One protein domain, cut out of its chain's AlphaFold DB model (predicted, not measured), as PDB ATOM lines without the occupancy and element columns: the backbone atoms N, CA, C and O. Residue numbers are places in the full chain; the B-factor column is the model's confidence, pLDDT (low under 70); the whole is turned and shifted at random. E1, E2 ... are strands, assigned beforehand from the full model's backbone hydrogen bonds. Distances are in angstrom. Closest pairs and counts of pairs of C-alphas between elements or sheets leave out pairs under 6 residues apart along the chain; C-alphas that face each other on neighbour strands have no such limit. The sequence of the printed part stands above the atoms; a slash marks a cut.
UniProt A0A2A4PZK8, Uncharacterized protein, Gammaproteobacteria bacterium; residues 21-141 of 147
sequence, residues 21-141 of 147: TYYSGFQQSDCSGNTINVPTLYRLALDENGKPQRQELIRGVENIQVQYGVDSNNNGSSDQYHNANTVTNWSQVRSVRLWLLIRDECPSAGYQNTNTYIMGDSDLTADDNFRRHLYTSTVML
ATOM      1  N   THR A  21     194.247 132.808 125.217       92.88
ATOM      2  CA  THR A  21     194.386 133.212 126.623       92.88
ATOM      3  C   THR A  21     195.363 134.367 126.706       92.88
ATOM      4  O   THR A  21     196.505 134.228 126.274       92.88
ATOM      5  N   TYR A  22     194.925 135.498 127.249       93.50
ATOM      6  CA  TYR A  22     195.746 136.694 127.416       93.50
ATOM      7  C   TYR A  22     196.231 136.790 128.858       93.50
ATOM      8  O   TYR A  22     195.455 136.548 129.779       93.50
ATOM      9  N   TYR A  23     197.503 137.124 129.053       92.88
ATOM     10  CA  TYR A  23     198.095 137.247 130.383       92.88
ATOM     11  C   TYR A  23     199.306 138.178 130.368       92.88
ATOM     12  O   TYR A  23     199.987 138.314 129.349       92.88
ATOM     13  N   SER A  24     199.583 138.810 131.505       91.81
ATOM     14  CA  SER A  24     200.813 139.564 131.732       91.81
ATOM     15  C   SER A  24     201.951 138.621 132.126       91.81
ATOM     16  O   SER A  24     201.789 137.754 132.986       91.81
ATOM     17  N   GLY A  25     203.116 138.807 131.519       94.88
ATOM     18  CA  GLY A  25     204.373 138.161 131.886       94.88
ATOM     19  C   GLY A  25     205.526 139.156 131.808       94.88
ATOM     20  O   GLY A  25     205.300 140.362 131.784       94.88
ATOM     21  N   PHE A  26     206.759 138.661 131.727       96.62
ATOM     22  CA  PHE A  26     207.944 139.503 131.575       96.62
ATOM     23  C   PHE A  26     208.758 139.100 130.350       96.62
ATOM     24  O   PHE A  26     208.893 137.911 130.056       96.62
ATOM     25  N   GLN A  27     209.334 140.105 129.697       96.19
ATOM     26  CA  GLN A  27     210.321 139.970 128.637       96.19
ATOM     27  C   GLN A  27     211.592 140.731 129.016       96.19
ATOM     28  O   GLN A  27     211.505 141.799 129.612       96.19
ATOM     29  N   GLN A  28     212.767 140.222 128.657       96.62
ATOM     30  CA  GLN A  28     214.011 140.954 128.884       96.62
ATOM     31  C   GLN A  28     214.203 142.066 127.843       96.62
ATOM     32  O   GLN A  28     213.969 141.869 126.646       96.62
ATOM     33  N   SER A  29     214.650 143.231 128.306       95.00
ATOM     34  CA  SER A  29     215.086 144.350 127.465       95.00
ATOM     35  C   SER A  29     216.389 144.927 128.018       95.00
ATOM     36  O   SER A  29     216.657 144.800 129.216       95.00
ATOM     37  N   ASP A  30     217.210 145.515 127.148       96.44
ATOM     38  CA  ASP A  30     218.441 146.201 127.547       96.44
ATOM     39  C   ASP A  30     218.196 147.704 127.641       96.44
ATOM     40  O   ASP A  30     217.778 148.344 126.676       96.44
ATOM     41  N   CYS A  31     218.495 148.271 128.804       94.31
ATOM     42  CA  CYS A  31     218.401 149.699 129.057       94.31
ATOM     43  C   CYS A  31     219.781 150.244 129.397       94.31
ATOM     44  O   CYS A  31     220.155 150.369 130.566       94.31
ATOM     45  N   SER A  32     220.539 150.550 128.341       93.25
ATOM     46  CA  SER A  32     221.900 151.092 128.424       93.25
ATOM     47  C   SER A  32     222.881 150.149 129.130       93.25
ATOM     48  O   SER A  32     223.629 150.573 130.010       93.25
ATOM     49  N   GLY A  33     222.876 148.868 128.752       93.56
ATOM     50  CA  GLY A  33     223.741 147.841 129.341       93.56
ATOM     51  C   GLY A  33     223.190 147.199 130.616       93.56
ATOM     52  O   GLY A  33     223.880 146.390 131.236       93.56
ATOM     53  N   ASN A  34     221.964 147.549 131.017       93.31
ATOM     54  CA  ASN A  34     221.262 146.916 132.126       93.31
ATOM     55  C   ASN A  34     220.112 146.059 131.598       93.31
ATOM     56  O   ASN A  34     219.123 146.585 131.083       93.31
ATOM     57  N   THR A  35     220.205 144.747 131.806       96.62
ATOM     58  CA  THR A  35     219.101 143.825 131.528       96.62
ATOM     59  C   THR A  35     217.996 144.011 132.557       96.62
ATOM     60  O   THR A  35     218.202 143.798 133.753       96.62
ATOM     61  N   ILE A  36     216.799 144.346 132.087       95.38
ATOM     62  CA  ILE A  36     215.614 144.526 132.923       95.38
ATOM     63  C   ILE A  36     214.471 143.621 132.467       95.38
ATOM     64  O   ILE A  36     214.368 143.256 131.297       95.38
ATOM     65  N   ASN A  37     213.575 143.296 133.397       96.62
ATOM     66  CA  ASN A  37     212.323 142.614 133.088       96.62
ATOM     67  C   ASN A  37     211.244 143.652 132.757       96.62
ATOM     68  O   ASN A  37     210.877 144.480 133.592       96.62
ATOM     69  N   VAL A  38     210.730 143.592 131.535       97.31
ATOM     70  CA  VAL A  38     209.669 144.447 131.007       97.31
ATOM     71  C   VAL A  38     208.341 143.683 131.058       97.31
ATOM     72  O   VAL A  38     208.210 142.654 130.388       97.31
ATOM     73  N   PRO A  39     207.346 144.149 131.835       97.31
ATOM     74  CA  PRO A  39     205.991 143.625 131.813       97.31
ATOM     75  C   PRO A  39     205.463 143.600 130.390       97.31
ATOM     76  O   PRO A  39     205.651 144.547 129.634       97.31
ATOM     77  N   THR A  40     204.881 142.485 129.988       97.44
ATOM     78  CA  THR A  40     204.547 142.231 128.592       97.44
ATOM     79  C   THR A  40     203.241 141.462 128.521       97.44
ATOM     80  O   THR A  40     203.061 140.457 129.210       97.44
ATOM     81  N   LEU A  41     202.330 141.919 127.665       97.12
ATOM     82  CA  LEU A  41     201.114 141.199 127.336       97.12
ATOM     83  C   LEU A  41     201.450 140.069 126.369       97.12
ATOM     84  O   LEU A  41     201.952 140.294 125.264       97.12
ATOM     85  N   TYR A  42     201.114 138.857 126.782       97.25
ATOM     86  CA  TYR A  42     201.227 137.654 125.982       97.25
ATOM     87  C   TYR A  42     199.852 137.100 125.634       97.25
ATOM     88  O   TYR A  42     198.866 137.302 126.344       97.25
ATOM     89  N   ARG A  43     199.821 136.324 124.554       96.00
ATOM     90  CA  ARG A  43     198.709 135.454 124.183       96.00
ATOM     91  C   ARG A  43     199.195 134.017 124.061       96.00
ATOM     92  O   ARG A  43     200.176 133.760 123.371       96.00
ATOM     93  N   LEU A  44     198.508 133.079 124.705       95.44
ATOM     94  CA  LEU A  44     198.582 131.661 124.361       95.44
ATOM     95  C   LEU A  44     197.513 131.369 123.312       95.44
ATOM     96  O   LEU A  44     196.331 131.598 123.575       95.44
ATOM     97  N   ALA A  45     197.927 130.870 122.153       94.06
ATOM     98  CA  ALA A  45     197.035 130.436 121.081       94.06
ATOM     99  C   ALA A  45     197.466 129.061 120.561       94.06
ATOM    100  O   ALA A  45     198.643 128.720 120.632       94.06
ATOM    101  N   LEU A  46     196.528 128.267 120.048       92.69
ATOM    102  CA  LEU A  46     196.860 126.977 119.442       92.69
ATOM    103  C   LEU A  46     197.448 127.178 118.041       92.69
ATOM    104  O   LEU A  46     196.907 127.953 117.251       92.69
ATOM    105  N   ASP A  47     198.536 126.474 117.735       90.75
ATOM    106  CA  ASP A  47     199.034 126.349 116.364       90.75
ATOM    107  C   ASP A  47     198.180 125.379 115.527       90.75
ATOM    108  O   ASP A  47     197.207 124.788 115.999       90.75
ATOM    109  N   GLU A  48     198.558 125.192 114.261       88.25
ATOM    110  CA  GLU A  48     197.856 124.316 113.313       88.25
ATOM    111  C   GLU A  48     197.778 122.844 113.762       88.25
ATOM    112  O   GLU A  48     196.924 122.100 113.274       88.25
ATOM    113  N   ASN A  49     198.636 122.439 114.705       88.81
ATOM    114  CA  ASN A  49     198.690 121.101 115.288       88.81
ATOM    115  C   ASN A  49     198.026 121.033 116.675       88.81
ATOM    116  O   ASN A  49     198.136 120.011 117.355       88.81
ATOM    117  N   GLY A  50     197.360 122.104 117.115       88.31
ATOM    118  CA  GLY A  50     196.686 122.154 118.409       88.31
ATOM    119  C   GLY A  50     197.631 122.295 119.602       88.31
ATOM    120  O   GLY A  50     197.219 122.003 120.725       88.31
ATOM    121  N   LYS A  51     198.889 122.716 119.405       91.25
ATOM    122  CA  LYS A  51     199.822 122.957 120.518       91.25
ATOM    123  C   LYS A  51     199.745 124.414 120.977       91.25
ATOM    124  O   LYS A  51     199.728 125.307 120.130       91.25
ATOM    125  N   PRO A  52     199.728 124.686 122.294       92.25
ATOM    126  CA  PRO A  52     199.712 126.049 122.803       92.25
ATOM    127  C   PRO A  52     201.049 126.742 122.525       92.25
ATOM    128  O   PRO A  52     202.102 126.292 122.973       92.25
ATOM    129  N   GLN A  53     200.989 127.863 121.817       95.19
ATOM    130  CA  GLN A  53     202.121 128.721 121.499       95.19
ATOM    131  C   GLN A  53     201.993 130.051 122.225       95.19
ATOM    132  O   GLN A  53     200.960 130.723 122.154       95.19
ATOM    133  N   ARG A  54     203.071 130.450 122.905       95.38
ATOM    134  CA  ARG A  54     203.183 131.768 123.527       95.38
ATOM    135  C   ARG A  54     203.590 132.805 122.492       95.38
ATOM    136  O   ARG A  54     204.640 132.684 121.871       95.38
ATOM    137  N   GLN A  55     202.782 133.846 122.371       96.12
ATOM    138  CA  GLN A  55     202.975 134.959 121.455       96.12
ATOM    139  C   GLN A  55     203.100 136.250 122.254       96.12
ATOM    140  O   GLN A  55     202.211 136.592 123.033       96.12
ATOM    141  N   GLU A  56     204.216 136.947 122.076       96.62
ATOM    142  CA  GLU A  56     204.397 138.307 122.575       96.62
ATOM    143  C   GLU A  56     203.496 139.254 121.781       96.62
ATOM    144  O   GLU A  56     203.510 139.212 120.551       96.62
ATOM    145  N   LEU A  57     202.690 140.066 122.466       95.50
ATOM    146  CA  LEU A  57     201.816 141.036 121.809       95.50
ATOM    147  C   LEU A  57     202.324 142.460 121.992       95.50
ATOM    148  O   LEU A  57     202.517 143.169 121.010       95.50
ATOM    149  N   ILE A  58     202.483 142.890 123.246       95.62
ATOM    150  CA  ILE A  58     202.781 144.286 123.579       95.62
ATOM    151  C   ILE A  58     203.671 144.323 124.820       95.62
ATOM    152  O   ILE A  58     203.262 143.875 125.892       95.62
ATOM    153  N   ARG A  59     204.874 144.879 124.686       96.81
ATOM    154  CA  ARG A  59     205.756 145.190 125.817       96.81
ATOM    155  C   ARG A  59     205.289 146.452 126.538       96.81
ATOM    156  O   ARG A  59     204.621 147.302 125.959       96.81
ATOM    157  N   GLY A  60     205.622 146.553 127.815       97.00
ATOM    158  CA  GLY A  60     205.231 147.649 128.696       97.00
ATOM    159  C   GLY A  60     203.867 147.470 129.365       97.00
ATOM    160  O   GLY A  60     203.566 148.212 130.292       97.00
ATOM    161  N   VAL A  61     203.039 146.502 128.953       96.88
ATOM    162  CA  VAL A  61     201.742 146.245 129.606       96.88
ATOM    163  C   VAL A  61     201.967 145.656 130.995       96.88
ATOM    164  O   VAL A  61     202.341 144.491 131.130       96.88
ATOM    165  N   GLU A  62     201.710 146.461 132.024       94.44
ATOM    166  CA  GLU A  62     201.889 146.067 133.425       94.44
ATOM    167  C   GLU A  62     200.624 145.498 134.042       94.44
ATOM    168  O   GLU A  62     200.689 144.589 134.865       94.44
ATOM    169  N   ASN A  63     199.474 146.048 133.657       93.62
ATOM    170  CA  ASN A  63     198.198 145.652 134.218       93.62
ATOM    171  C   ASN A  63     197.100 145.774 133.157       93.62
ATOM    172  O   ASN A  63     197.017 146.770 132.432       93.62
ATOM    173  N   ILE A  64     196.272 144.737 133.067       92.38
ATOM    174  CA  ILE A  64     195.077 144.689 132.238       92.38
ATOM    175  C   ILE A  64     193.900 144.289 133.118       92.38
ATOM    176  O   ILE A  64     193.943 143.263 133.795       92.38
ATOM    177  N   GLN A  65     192.835 145.083 133.083       93.38
ATOM    178  CA  GLN A  65     191.612 144.796 133.823       93.38
ATOM    179  C   GLN A  65     190.390 144.920 132.936       93.38
ATOM    180  O   GLN A  65     190.363 145.686 131.969       93.38
ATOM    181  N   VAL A  66     189.366 144.151 133.287       94.62
ATOM    182  CA  VAL A  66     188.108 144.093 132.553       94.62
ATOM    183  C   VAL A  66     186.967 144.312 133.529       94.62
ATOM    184  O   VAL A  66     186.836 143.599 134.521       94.62
ATOM    185  N   GLN A  67     186.125 145.287 133.214       97.00
ATOM    186  CA  GLN A  67     184.843 145.494 133.872       97.00
ATOM    187  C   GLN A  67     183.707 145.257 132.885       97.00
ATOM    188  O   GLN A  67     183.856 145.462 131.680       97.00
ATOM    189  N   TYR A  68     182.557 144.854 133.403       96.75
ATOM    190  CA  TYR A  68     181.403 144.435 132.620       96.75
ATOM    191  C   TYR A  68     180.272 145.435 132.796       96.75
ATOM    192  O   TYR A  68     179.841 145.697 133.918       96.75
ATOM    193  N   GLY A  69     179.814 146.004 131.684       96.50
ATOM    194  CA  GLY A  69     178.700 146.936 131.653       96.50
ATOM    195  C   GLY A  69     177.369 146.191 131.678       96.50
ATOM    196  O   GLY A  69     177.012 145.543 130.690       96.50
ATOM    197  N   VAL A  70     176.634 146.304 132.780       95.94
ATOM    198  CA  VAL A  70     175.356 145.622 133.026       95.94
ATOM    199  C   VAL A  70     174.184 146.553 132.707       95.94
ATOM    200  O   VAL A  70     174.175 147.708 133.127       95.94
ATOM    201  N   ASP A  71     173.212 146.042 131.957       94.75
ATOM    202  CA  ASP A  71     171.928 146.673 131.624       94.75
ATOM    203  C   ASP A  71     170.856 146.203 132.615       94.75
ATOM    204  O   ASP A  71     170.221 145.155 132.457       94.75
ATOM    205  N   SER A  72     170.726 146.950 133.706       92.75
ATOM    206  CA  SER A  72     169.896 146.599 134.860       92.75
ATOM    207  C   SER A  72     168.404 146.830 134.616       92.75
ATOM    208  O   SER A  72     167.576 146.163 135.237       92.75
ATOM    209  N   ASN A  73     168.058 147.734 133.694       92.38
ATOM    210  CA  ASN A  73     166.679 148.079 133.331       92.38
ATOM    211  C   ASN A  73     166.228 147.482 131.980       92.38
ATOM    212  O   ASN A  73     165.078 147.675 131.582       92.38
ATOM    213  N   ASN A  74     167.102 146.717 131.322       86.94
ATOM    214  CA  ASN A  74     166.862 145.987 130.081       86.94
ATOM    215  C   ASN A  74     166.483 146.890 128.889       86.94
ATOM    216  O   ASN A  74     165.629 146.526 128.075       86.94
ATOM    217  N   ASN A  75     167.103 148.071 128.793       89.12
ATOM    218  CA  ASN A  75     166.891 149.035 127.705       89.12
ATOM    219  C   ASN A  75     167.900 148.893 126.544       89.12
ATOM    220  O   ASN A  75     167.871 149.683 125.596       89.12
ATOM    221  N   GLY A  76     168.798 147.908 126.614       84.31
ATOM    222  CA  GLY A  76     169.834 147.636 125.619       84.31
ATOM    223  C   GLY A  76     171.149 148.391 125.839       84.31
ATOM    224  O   GLY A  76     172.069 148.240 125.033       84.31
ATOM    225  N   SER A  77     171.274 149.185 126.907       89.44
ATOM    226  CA  SER A  77     172.469 149.974 127.234       89.44
ATOM    227  C   SER A  77     173.011 149.630 128.619       89.44
ATOM    228  O   SER A  77     172.267 149.359 129.548       89.44
ATOM    229  N   SER A  78     174.336 149.655 128.782       93.25
ATOM    230  CA  SER A  78     174.953 149.451 130.097       93.25
ATOM    231  C   SER A  78     174.689 150.639 131.028       93.25
ATOM    232  O   SER A  78     175.083 151.759 130.705       93.25
ATOM    233  N   ASP A  79     174.111 150.379 132.200       94.25
ATOM    234  CA  ASP A  79     173.873 151.382 133.244       94.25
ATOM    235  C   ASP A  79     175.100 151.546 134.157       94.25
ATOM    236  O   ASP A  79     175.468 152.658 134.540       94.25
ATOM    237  N   GLN A  80     175.743 150.430 134.520       94.25
ATOM    238  CA  GLN A  80     176.849 150.383 135.484       94.25
ATOM    239  C   GLN A  80     177.927 149.385 135.065       94.25
ATOM    240  O   GLN A  80     177.647 148.410 134.372       94.25
ATOM    241  N   TYR A  81     179.167 149.627 135.501       95.75
ATOM    242  CA  TYR A  81     180.301 148.733 135.268       95.75
ATOM    243  C   TYR A  81     180.692 148.025 136.557       95.75
ATOM    244  O   TYR A  81     180.909 148.668 137.582       95.75
ATOM    245  N   HIS A  82     180.812 146.706 136.471       96.00
ATOM    246  CA  HIS A  82     181.096 145.829 137.600       96.00
ATOM    247  C   HIS A  82     182.362 145.012 137.354       96.00
ATOM    248  O   HIS A  82     182.659 144.624 136.221       96.00
ATOM    249  N   ASN A  83     183.089 144.697 138.425       95.38
ATOM    250  CA  ASN A  83     184.137 143.679 138.381       95.38
ATOM    251  C   ASN A  83     183.490 142.300 138.204       95.38
ATOM    252  O   ASN A  83     182.363 142.090 138.660       95.38
ATOM    253  N   ALA A  84     184.196 141.356 137.576       93.75
ATOM    254  CA  ALA A  84     183.651 140.038 137.228       93.75
ATOM    255  C   ALA A  84     182.964 139.332 138.412       93.75
ATOM    256  O   ALA A  84     181.859 138.817 138.285       93.75
ATOM    257  N   ASN A  85     183.598 139.362 139.585       94.38
ATOM    258  CA  ASN A  85     183.111 138.735 140.815       94.38
ATOM    259  C   ASN A  85     181.860 139.402 141.414       94.38
ATOM    260  O   ASN A  85     181.241 138.831 142.307       94.38
ATOM    261  N   THR A  86     181.500 140.599 140.950       95.25
ATOM    262  CA  THR A  86     180.337 141.365 141.427       95.25
ATOM    263  C   THR A  86     179.169 141.373 140.439       95.25
ATOM    264  O   THR A  86     178.093 141.862 140.776       95.25
ATOM    265  N   VAL A  87     179.343 140.817 139.234       95.56
ATOM    266  CA  VAL A  87     178.251 140.659 138.264       95.56
ATOM    267  C   VAL A  87     177.301 139.569 138.758       95.56
ATOM    268  O   VAL A  87     177.665 138.397 138.834       95.56
ATOM    269  N   THR A  88     176.066 139.950 139.077       95.00
ATOM    270  CA  THR A  88     175.032 139.030 139.575       95.00
ATOM    271  C   THR A  88     174.273 138.327 138.454       95.00
ATOM    272  O   THR A  88     173.866 137.179 138.617       95.00
ATOM    273  N   ASN A  89     174.100 138.993 137.310       92.88
ATOM    274  CA  ASN A  89     173.394 138.450 136.160       92.88
ATOM    275  C   ASN A  89     174.164 138.686 134.855       92.88
ATOM    276  O   ASN A  89     174.163 139.775 134.281       92.88
ATOM    277  N   TRP A  90     174.796 137.626 134.359       92.88
ATOM    278  CA  TRP A  90     175.606 137.669 133.143       92.88
ATOM    279  C   TRP A  90     174.786 137.854 131.862       92.88
ATOM    280  O   TRP A  90     175.325 138.363 130.880       92.88
ATOM    281  N   SER A  91     173.488 137.520 131.859       91.25
ATOM    282  CA  SER A  91     172.630 137.731 130.680       91.25
ATOM    283  C   SER A  91     172.338 139.210 130.405       91.25
ATOM    284  O   SER A  91     171.919 139.555 129.301       91.25
ATOM    285  N   GLN A  92     172.597 140.088 131.379       92.88
ATOM    286  CA  GLN A  92     172.433 141.540 131.273       92.88
ATOM    287  C   GLN A  92     173.724 142.270 130.873       92.88
ATOM    288  O   GLN A  92     173.736 143.494 130.770       92.88
ATOM    289  N   VAL A  93     174.834 141.565 130.643       94.62
ATOM    290  CA  VAL A  93     176.101 142.204 130.264       94.62
ATOM    291  C   VAL A  93     176.052 142.640 128.800       94.62
ATOM    292  O   VAL A  93     176.043 141.797 127.906       94.62
ATOM    293  N   ARG A  94     176.064 143.955 128.541       94.94
ATOM    294  CA  ARG A  94     175.994 144.561 127.192       94.94
ATOM    295  C   ARG A  94     177.315 145.131 126.688       94.94
ATOM    296  O   ARG A  94     177.455 145.372 125.493       94.94
ATOM    297  N   SER A  95     178.295 145.351 127.556       95.81
ATOM    298  CA  SER A  95     179.593 145.901 127.160       95.81
ATOM    299  C   SER A  95     180.715 145.439 128.080       95.81
ATOM    300  O   SER A  95     180.478 144.912 129.166       95.81
ATOM    301  N   VAL A  96     181.950 145.644 127.636       96.00
ATOM    302  CA  VAL A  96     183.154 145.491 128.453       96.00
ATOM    303  C   VAL A  96     183.958 146.781 128.417       96.00
ATOM    304  O   VAL A  96     184.137 147.379 127.355       96.00
ATOM    305  N   ARG A  97     184.463 147.203 129.575       96.94
ATOM    306  CA  ARG A  97     185.456 148.268 129.703       96.94
ATOM    307  C   ARG A  97     186.801 147.642 130.023       96.94
ATOM    308  O   ARG A  97     186.955 146.969 131.039       96.94
ATOM    309  N   LEU A  98     187.753 147.872 129.135       95.38
ATOM    310  CA  LEU A  98     189.136 147.452 129.262       95.38
ATOM    311  C   LEU A  98     189.943 148.601 129.851       95.38
ATOM    312  O   LEU A  98     189.888 149.715 129.329       95.38
ATOM    313  N   TRP A  99     190.718 148.303 130.883       96.50
ATOM    314  CA  TRP A  99     191.726 149.187 131.452       96.50
ATOM    315  C   TRP A  99     193.100 148.608 131.150       96.50
ATOM    316  O   TRP A  99     193.325 147.419 131.373       96.50
ATOM    317  N   LEU A 100     194.005 149.435 130.639       94.88
ATOM    318  CA  LEU A 100     195.349 149.017 130.269       94.88
ATOM    319  C   LEU A 100     196.361 150.030 130.793       94.88
ATOM    320  O   LEU A 100     196.417 151.159 130.305       94.88
ATOM    321  N   LEU A 101     197.158 149.623 131.776       96.88
ATOM    322  CA  LEU A 101     198.286 150.406 132.258       96.88
ATOM    323  C   LEU A 101     199.546 149.954 131.527       96.88
ATOM    324  O   LEU A 101     199.960 148.796 131.625       96.88
ATOM    325  N   ILE A 102     200.141 150.884 130.789       96.94
ATOM    326  CA  ILE A 102     201.371 150.661 130.036       96.94
ATOM    327  C   ILE A 102     202.461 151.528 130.641       96.94
ATOM    328  O   ILE A 102     202.220 152.709 130.898       96.94
ATOM    329  N   ARG A 103     203.654 150.967 130.818       97.12
ATOM    330  CA  ARG A 103     204.872 151.710 131.128       97.12
ATOM    331  C   ARG A 103     205.889 151.671 129.994       97.12
ATOM    332  O   ARG A 103     205.887 150.737 129.194       97.12
ATOM    333  N   ASP A 104     206.806 152.630 129.992       97.00
ATOM    334  CA  ASP A 104     208.000 152.576 129.145       97.00
ATOM    335  C   ASP A 104     208.840 151.331 129.461       97.00
ATOM    336  O   ASP A 104     208.915 150.886 130.613       97.00
ATOM    337  N   GLU A 105     209.512 150.777 128.447       96.50
ATOM    338  CA  GLU A 105     210.409 149.637 128.657       96.50
ATOM    339  C   GLU A 105     211.545 150.013 129.602       96.50
ATOM    340  O   GLU A 105     211.753 149.306 130.585       96.50
ATOM    341  N   CYS A 106     212.205 151.149 129.349       96.94
ATOM    342  CA  CYS A 106     213.341 151.653 130.115       96.94
ATOM    343  C   CYS A 106     212.958 152.787 131.075       96.94
ATOM    344  O   CYS A 106     212.067 153.583 130.768       96.94
ATOM    345  N   PRO A 107     213.649 152.905 132.224       96.38
ATOM    346  CA  PRO A 107     213.428 154.016 133.135       96.38
ATOM    347  C   PRO A 107     213.887 155.328 132.489       96.38
ATOM    348  O   PRO A 107     214.897 155.386 131.785       96.38
ATOM    349  N   SER A 108     213.155 156.403 132.757       95.75
ATOM    350  CA  SER A 108     213.517 157.754 132.340       95.75
ATOM    351  C   SER A 108     214.478 158.368 133.359       95.75
ATOM    352  O   SER A 108     214.107 158.607 134.509       95.75
ATOM    353  N   ALA A 109     215.714 158.657 132.948       93.81
ATOM    354  CA  ALA A 109     216.704 159.286 133.824       93.81
ATOM    355  C   ALA A 109     216.192 160.632 134.375       93.81
ATOM    356  O   ALA A 109     215.701 161.478 133.628       93.81
ATOM    357  N   GLY A 110     216.301 160.824 135.693       95.06
ATOM    358  CA  GLY A 110     215.862 162.045 136.377       95.06
ATOM    359  C   GLY A 110     214.343 162.198 136.541       95.06
ATOM    360  O   GLY A 110     213.897 163.231 137.033       95.06
ATOM    361  N   TYR A 111     213.542 161.201 136.157       97.19
ATOM    362  CA  TYR A 111     212.095 161.200 136.360       97.19
ATOM    363  C   TYR A 111     211.724 160.300 137.535       97.19
ATOM    364  O   TYR A 111     212.079 159.132 137.509       97.19
ATOM    365  N   GLN A 112     210.986 160.808 138.523       97.69
ATOM    366  CA  GLN A 112     210.358 159.994 139.568       97.69
ATOM    367  C   GLN A 112     208.847 159.984 139.348       97.69
ATOM    368  O   GLN A 112     208.220 161.040 139.225       97.69
ATOM    369  N   ASN A 113     208.263 158.794 139.322       97.81
ATOM    370  CA  ASN A 113     206.834 158.577 139.237       97.81
ATOM    371  C   ASN A 113     206.282 158.219 140.615       97.81
ATOM    372  O   ASN A 113     206.601 157.165 141.154       97.81
ATOM    373  N   THR A 114     205.431 159.092 141.147       98.06
ATOM    374  CA  THR A 114     204.668 158.886 142.390       98.06
ATOM    375  C   THR A 114     203.157 158.930 142.142       98.06
ATOM    376  O   THR A 114     202.357 159.067 143.067       98.06
ATOM    377  N   ASN A 115     202.742 158.853 140.872       97.69
ATOM    378  CA  ASN A 115     201.335 158.925 140.502       97.69
ATOM    379  C   ASN A 115     200.584 157.676 140.969       97.69
ATOM    380  O   ASN A 115     201.111 156.563 140.953       97.69
ATOM    381  N   THR A 116     199.311 157.874 141.306       97.94
ATOM    382  CA  THR A 116     198.359 156.783 141.521       97.94
ATOM    383  C   THR A 116     197.453 156.650 140.302       97.94
ATOM    384  O   THR A 116     196.794 157.609 139.897       97.94
ATOM    385  N   TYR A 117     197.443 155.462 139.706       97.00
ATOM    386  CA  TYR A 117     196.636 155.093 138.550       97.00
ATOM    387  C   TYR A 117     195.385 154.364 139.035       97.00
ATOM    388  O   TYR A 117     195.469 153.221 139.480       97.00
ATOM    389  N   ILE A 118     194.240 155.041 138.952       94.81
ATOM    390  CA  ILE A 118     192.936 154.505 139.358       94.81
ATOM    391  C   ILE A 118     192.350 153.718 138.188       94.81
ATOM    392  O   ILE A 118     192.058 154.297 137.137       94.81
ATOM    393  N   MET A 119     192.192 152.405 138.351       92.25
ATOM    394  CA  MET A 119     191.746 151.514 137.281       92.25
ATOM    395  C   MET A 119     190.963 150.322 137.817       92.25
ATOM    396  O   MET A 119     191.334 149.728 138.819       92.25
ATOM    397  N   GLY A 120     189.884 149.973 137.113       88.62
ATOM    398  CA  GLY A 120     189.080 148.776 137.361       88.62
ATOM    399  C   GLY A 120     188.848 148.430 138.838       88.62
ATOM    400  O   GLY A 120     188.059 149.098 139.507       88.62
ATOM    401  N   ASP A 121     189.465 147.339 139.299       87.06
ATOM    402  CA  ASP A 121     189.308 146.760 140.637       87.06
ATOM    403  C   ASP A 121     190.430 147.107 141.627       87.06
ATOM    404  O   ASP A 121     190.291 146.811 142.816       87.06
ATOM    405  N   SER A 122     191.516 147.734 141.170       87.62
ATOM    406  CA  SER A 122     192.659 148.054 142.022       87.62
ATOM    407  C   SER A 122     193.411 149.285 141.538       87.62
ATOM    408  O   SER A 122     193.796 149.369 140.371       87.62
ATOM    409  N   ASP A 123     193.746 150.168 142.469       93.38
ATOM    410  CA  ASP A 123     194.633 151.291 142.195       93.38
ATOM    411  C   ASP A 123     196.101 150.847 142.255       93.38
ATOM    412  O   ASP A 123     196.484 150.009 143.075       93.38
ATOM    413  N   LEU A 124     196.937 151.439 141.403       94.75
ATOM    414  CA  LEU A 124     198.387 151.250 141.435       94.75
ATOM    415  C   LEU A 124     199.073 152.580 141.731       94.75
ATOM    416  O   LEU A 124     199.012 153.503 140.921       94.75
ATOM    417  N   THR A 125     199.772 152.667 142.859       97.19
ATOM    418  CA  THR A 125     200.669 153.788 143.166       97.19
ATOM    419  C   THR A 125     202.088 153.416 142.755       97.19
ATOM    420  O   THR A 125     202.639 152.434 143.248       97.19
ATOM    421  N   ALA A 126     202.663 154.178 141.825       97.06
ATOM    422  CA  ALA A 126     204.045 153.986 141.401       97.06
ATOM    423  C   ALA A 126     205.024 154.577 142.429       97.06
ATOM    424  O   ALA A 126     204.706 155.555 143.103       97.06
ATOM    425  N   ASP A 127     206.219 153.993 142.506       97.19
ATOM    426  CA  ASP A 127     207.375 154.557 143.212       97.19
ATOM    427  C   ASP A 127     208.667 154.148 142.489       97.19
ATOM    428  O   ASP A 127     209.484 153.366 142.972       97.19
ATOM    429  N   ASP A 128     208.793 154.592 141.240       96.88
ATOM    430  CA  ASP A 128     209.905 154.234 140.359       96.88
ATOM    431  C   ASP A 128     210.168 155.321 139.304       96.88
ATOM    432  O   ASP A 128     209.614 156.416 139.358       96.88
ATOM    433  N   ASN A 129     211.022 155.029 138.322       97.31
ATOM    434  CA  ASN A 129     211.429 155.976 137.285       97.31
ATOM    435  C   ASN A 129     210.805 155.682 135.907       97.31
ATOM    436  O   ASN A 129     211.325 156.134 134.885       97.31
ATOM    437  N   PHE A 130     209.703 154.927 135.837       97.81
ATOM    438  CA  PHE A 130     209.036 154.598 134.573       97.81
ATOM    439  C   PHE A 130     207.846 155.515 134.301       97.81
ATOM    440  O   PHE A 130     206.953 155.691 135.138       97.81
ATOM    441  N   ARG A 131     207.789 156.081 133.091       97.50
ATOM    442  CA  ARG A 131     206.589 156.789 132.626       97.50
ATOM    443  C   ARG A 131     205.504 155.773 132.332       97.50
ATOM    444  O   ARG A 131     205.789 154.678 131.853       97.50
ATOM    445  N   ARG A 132     204.263 156.151 132.625       97.69
ATOM    446  CA  ARG A 132     203.092 155.300 132.451       97.69
ATOM    447  C   ARG A 132     201.936 156.065 131.851       97.69
ATOM    448  O   ARG A 132     201.709 157.229 132.186       97.69
ATOM    449  N   HIS A 133     201.162 155.353 131.051       96.62
ATOM    450  CA  HIS A 133     199.894 155.807 130.516       96.62
ATOM    451  C   HIS A 133     198.814 154.778 130.831       96.62
ATOM    452  O   HIS A 133     198.962 153.589 130.549       96.62
ATOM    453  N   LEU A 134     197.723 155.259 131.424       97.19
ATOM    454  CA  LEU A 134     196.516 154.478 131.626       97.19
ATOM    455  C   LEU A 134     195.567 154.731 130.456       97.19
ATOM    456  O   LEU A 134     195.142 155.863 130.225       97.19
ATOM    457  N   TYR A 135     195.223 153.667 129.742       96.38
ATOM    458  CA  TYR A 135     194.238 153.684 128.671       96.38
ATOM    459  C   TYR A 135     192.949 153.011 129.131       96.38
ATOM    460  O   TYR A 135     192.973 152.012 129.852       96.38
ATOM    461  N   THR A 136     191.818 153.538 128.667       96.50
ATOM    462  CA  THR A 136     190.512 152.897 128.816       96.50
ATOM    463  C   THR A 136     189.855 152.770 127.449       96.50
ATOM    464  O   THR A 136     189.925 153.687 126.629       96.50
ATOM    465  N   SER A 137     189.204 151.639 127.201       95.81
ATOM    466  CA  SER A 137     188.387 151.428 126.008       95.81
ATOM    467  C   SER A 137     187.114 150.688 126.378       95.81
ATOM    468  O   SER A 137     187.137 149.783 127.207       95.81
ATOM    469  N   THR A 138     185.992 151.072 125.779       95.94
ATOM    470  CA  THR A 138     184.699 150.417 125.995       95.94
ATOM    471  C   THR A 138     184.229 149.783 124.696       95.94
ATOM    472  O   THR A 138     184.147 150.451 123.666       95.94
ATOM    473  N   VAL A 139     183.902 148.494 124.751       94.75
ATOM    474  CA  VAL A 139     183.457 147.699 123.605       94.75
ATOM    475  C   VAL A 139     182.064 147.147 123.885       94.75
ATOM    476  O   VAL A 139     181.841 146.484 124.894       94.75
ATOM    477  N   MET A 140     181.123 147.402 122.975       92.88
ATOM    478  CA  MET A 140     179.763 146.861 123.056       92.88
ATOM    479  C   MET A 140     179.724 145.398 122.602       92.88
ATOM    480  O   MET A 140     180.260 145.053 121.547       92.88
ATOM    481  N   LEU A 141     179.034 144.554 123.366       90.62
ATOM    482  CA  LEU A 141     178.777 143.151 123.061       90.62
ATOM    483  C   LEU A 141     177.420 143.032 122.362       90.62
ATOM    484  O   LEU A 141     176.382 142.918 123.002       90.62
TER     485      LEU A 141
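What this domain is: This is residues 21 to 141 of the 147 residues of an uncharacterized protein of Gammaproteobacteria bacterium (UniProt A0A2A4PZK8). A strongly twisted, curled sheet of four strands, E5, E4, E6 and E7, makes one end of a flat, two-part model, and a bent three-stranded sheet, E1, E2 and E3, makes the other. One end of the E1 and E2 hairpin lengthens the model beyond E4, while the E2 and E3 hairpin turns away to the side; residues 104 to 131 make a long loop that folds back alongside the four-stranded sheet. The printed part has 121 residues, with no named helix and seven named strands in the order E1 to E7; both sheets are antiparallel, ordered E5, E4, E6, E7 and E1, E2, E3, and the class is all strand. The whole is loose, with a radius of gyration of the C-alphas of 17.7 A, and spans 57 by 45 by 20 A.

How they stand to each other: In the larger sheet, E4, residues 61 to 70, and E6, residues 93 to 103, are inner strands, antiparallel at 163 degrees, with N 67 and O 97 2.9 A apart, within hydrogen-bond range. E7, residues 132 to 140, is an edge strand antiparallel to E6 at 164 degrees, with N 98 and O 137 at 2.8 A; the two form a hairpin. E5, residues 80 to 83, is the other edge strand and forms a hairpin with E4, with N 82 and O 68 at 2.9 A. E1, residues 21 to 30, E2, residues 35 to 46, and E3, residues 52 to 59, form a meander, each strand the antiparallel neighbour of the one before. N 25 and O 40 are 2.8 A apart in E1 and E2, and N 43 and O 55 are 2.8 A apart in E2 and E3. E1 bends by 51 degrees at residue 24, and E2 by 64 degrees at residue 39. The closest C-alphas of E2 and E4 are those of Thr 40 and Val 61, 5.0 A apart. E3 and E4 meet only through their link. E2 and E6 are near each other, while E2 and E7 are apart.

Where its parts are: E4 is 26.6 A from first to last C-alpha, E6 30.3 A, E7 26.5 A and E5 10.3 A. E1 is 27.4 A, E2 30.4 A and E3 20.3 A. E1 begins at C-alpha 21 (194.386, 133.212, 126.623), E4 begins at C-alpha 61 (201.742, 146.245, 129.606), and E7 ends at C-alpha 140 (179.763, 146.861, 123.056).

The domain as a whole: The C-alphas of Gly 33 and Asn 73 are the two farthest apart, at 57.2 A. The link E6 to E7, 28 residues, is long; within it residues 116 to 117 pair antiparallel with residues 124 to 125. The printed part has no cut. Its mean pLDDT is 94.7, and no printed residue is under 70.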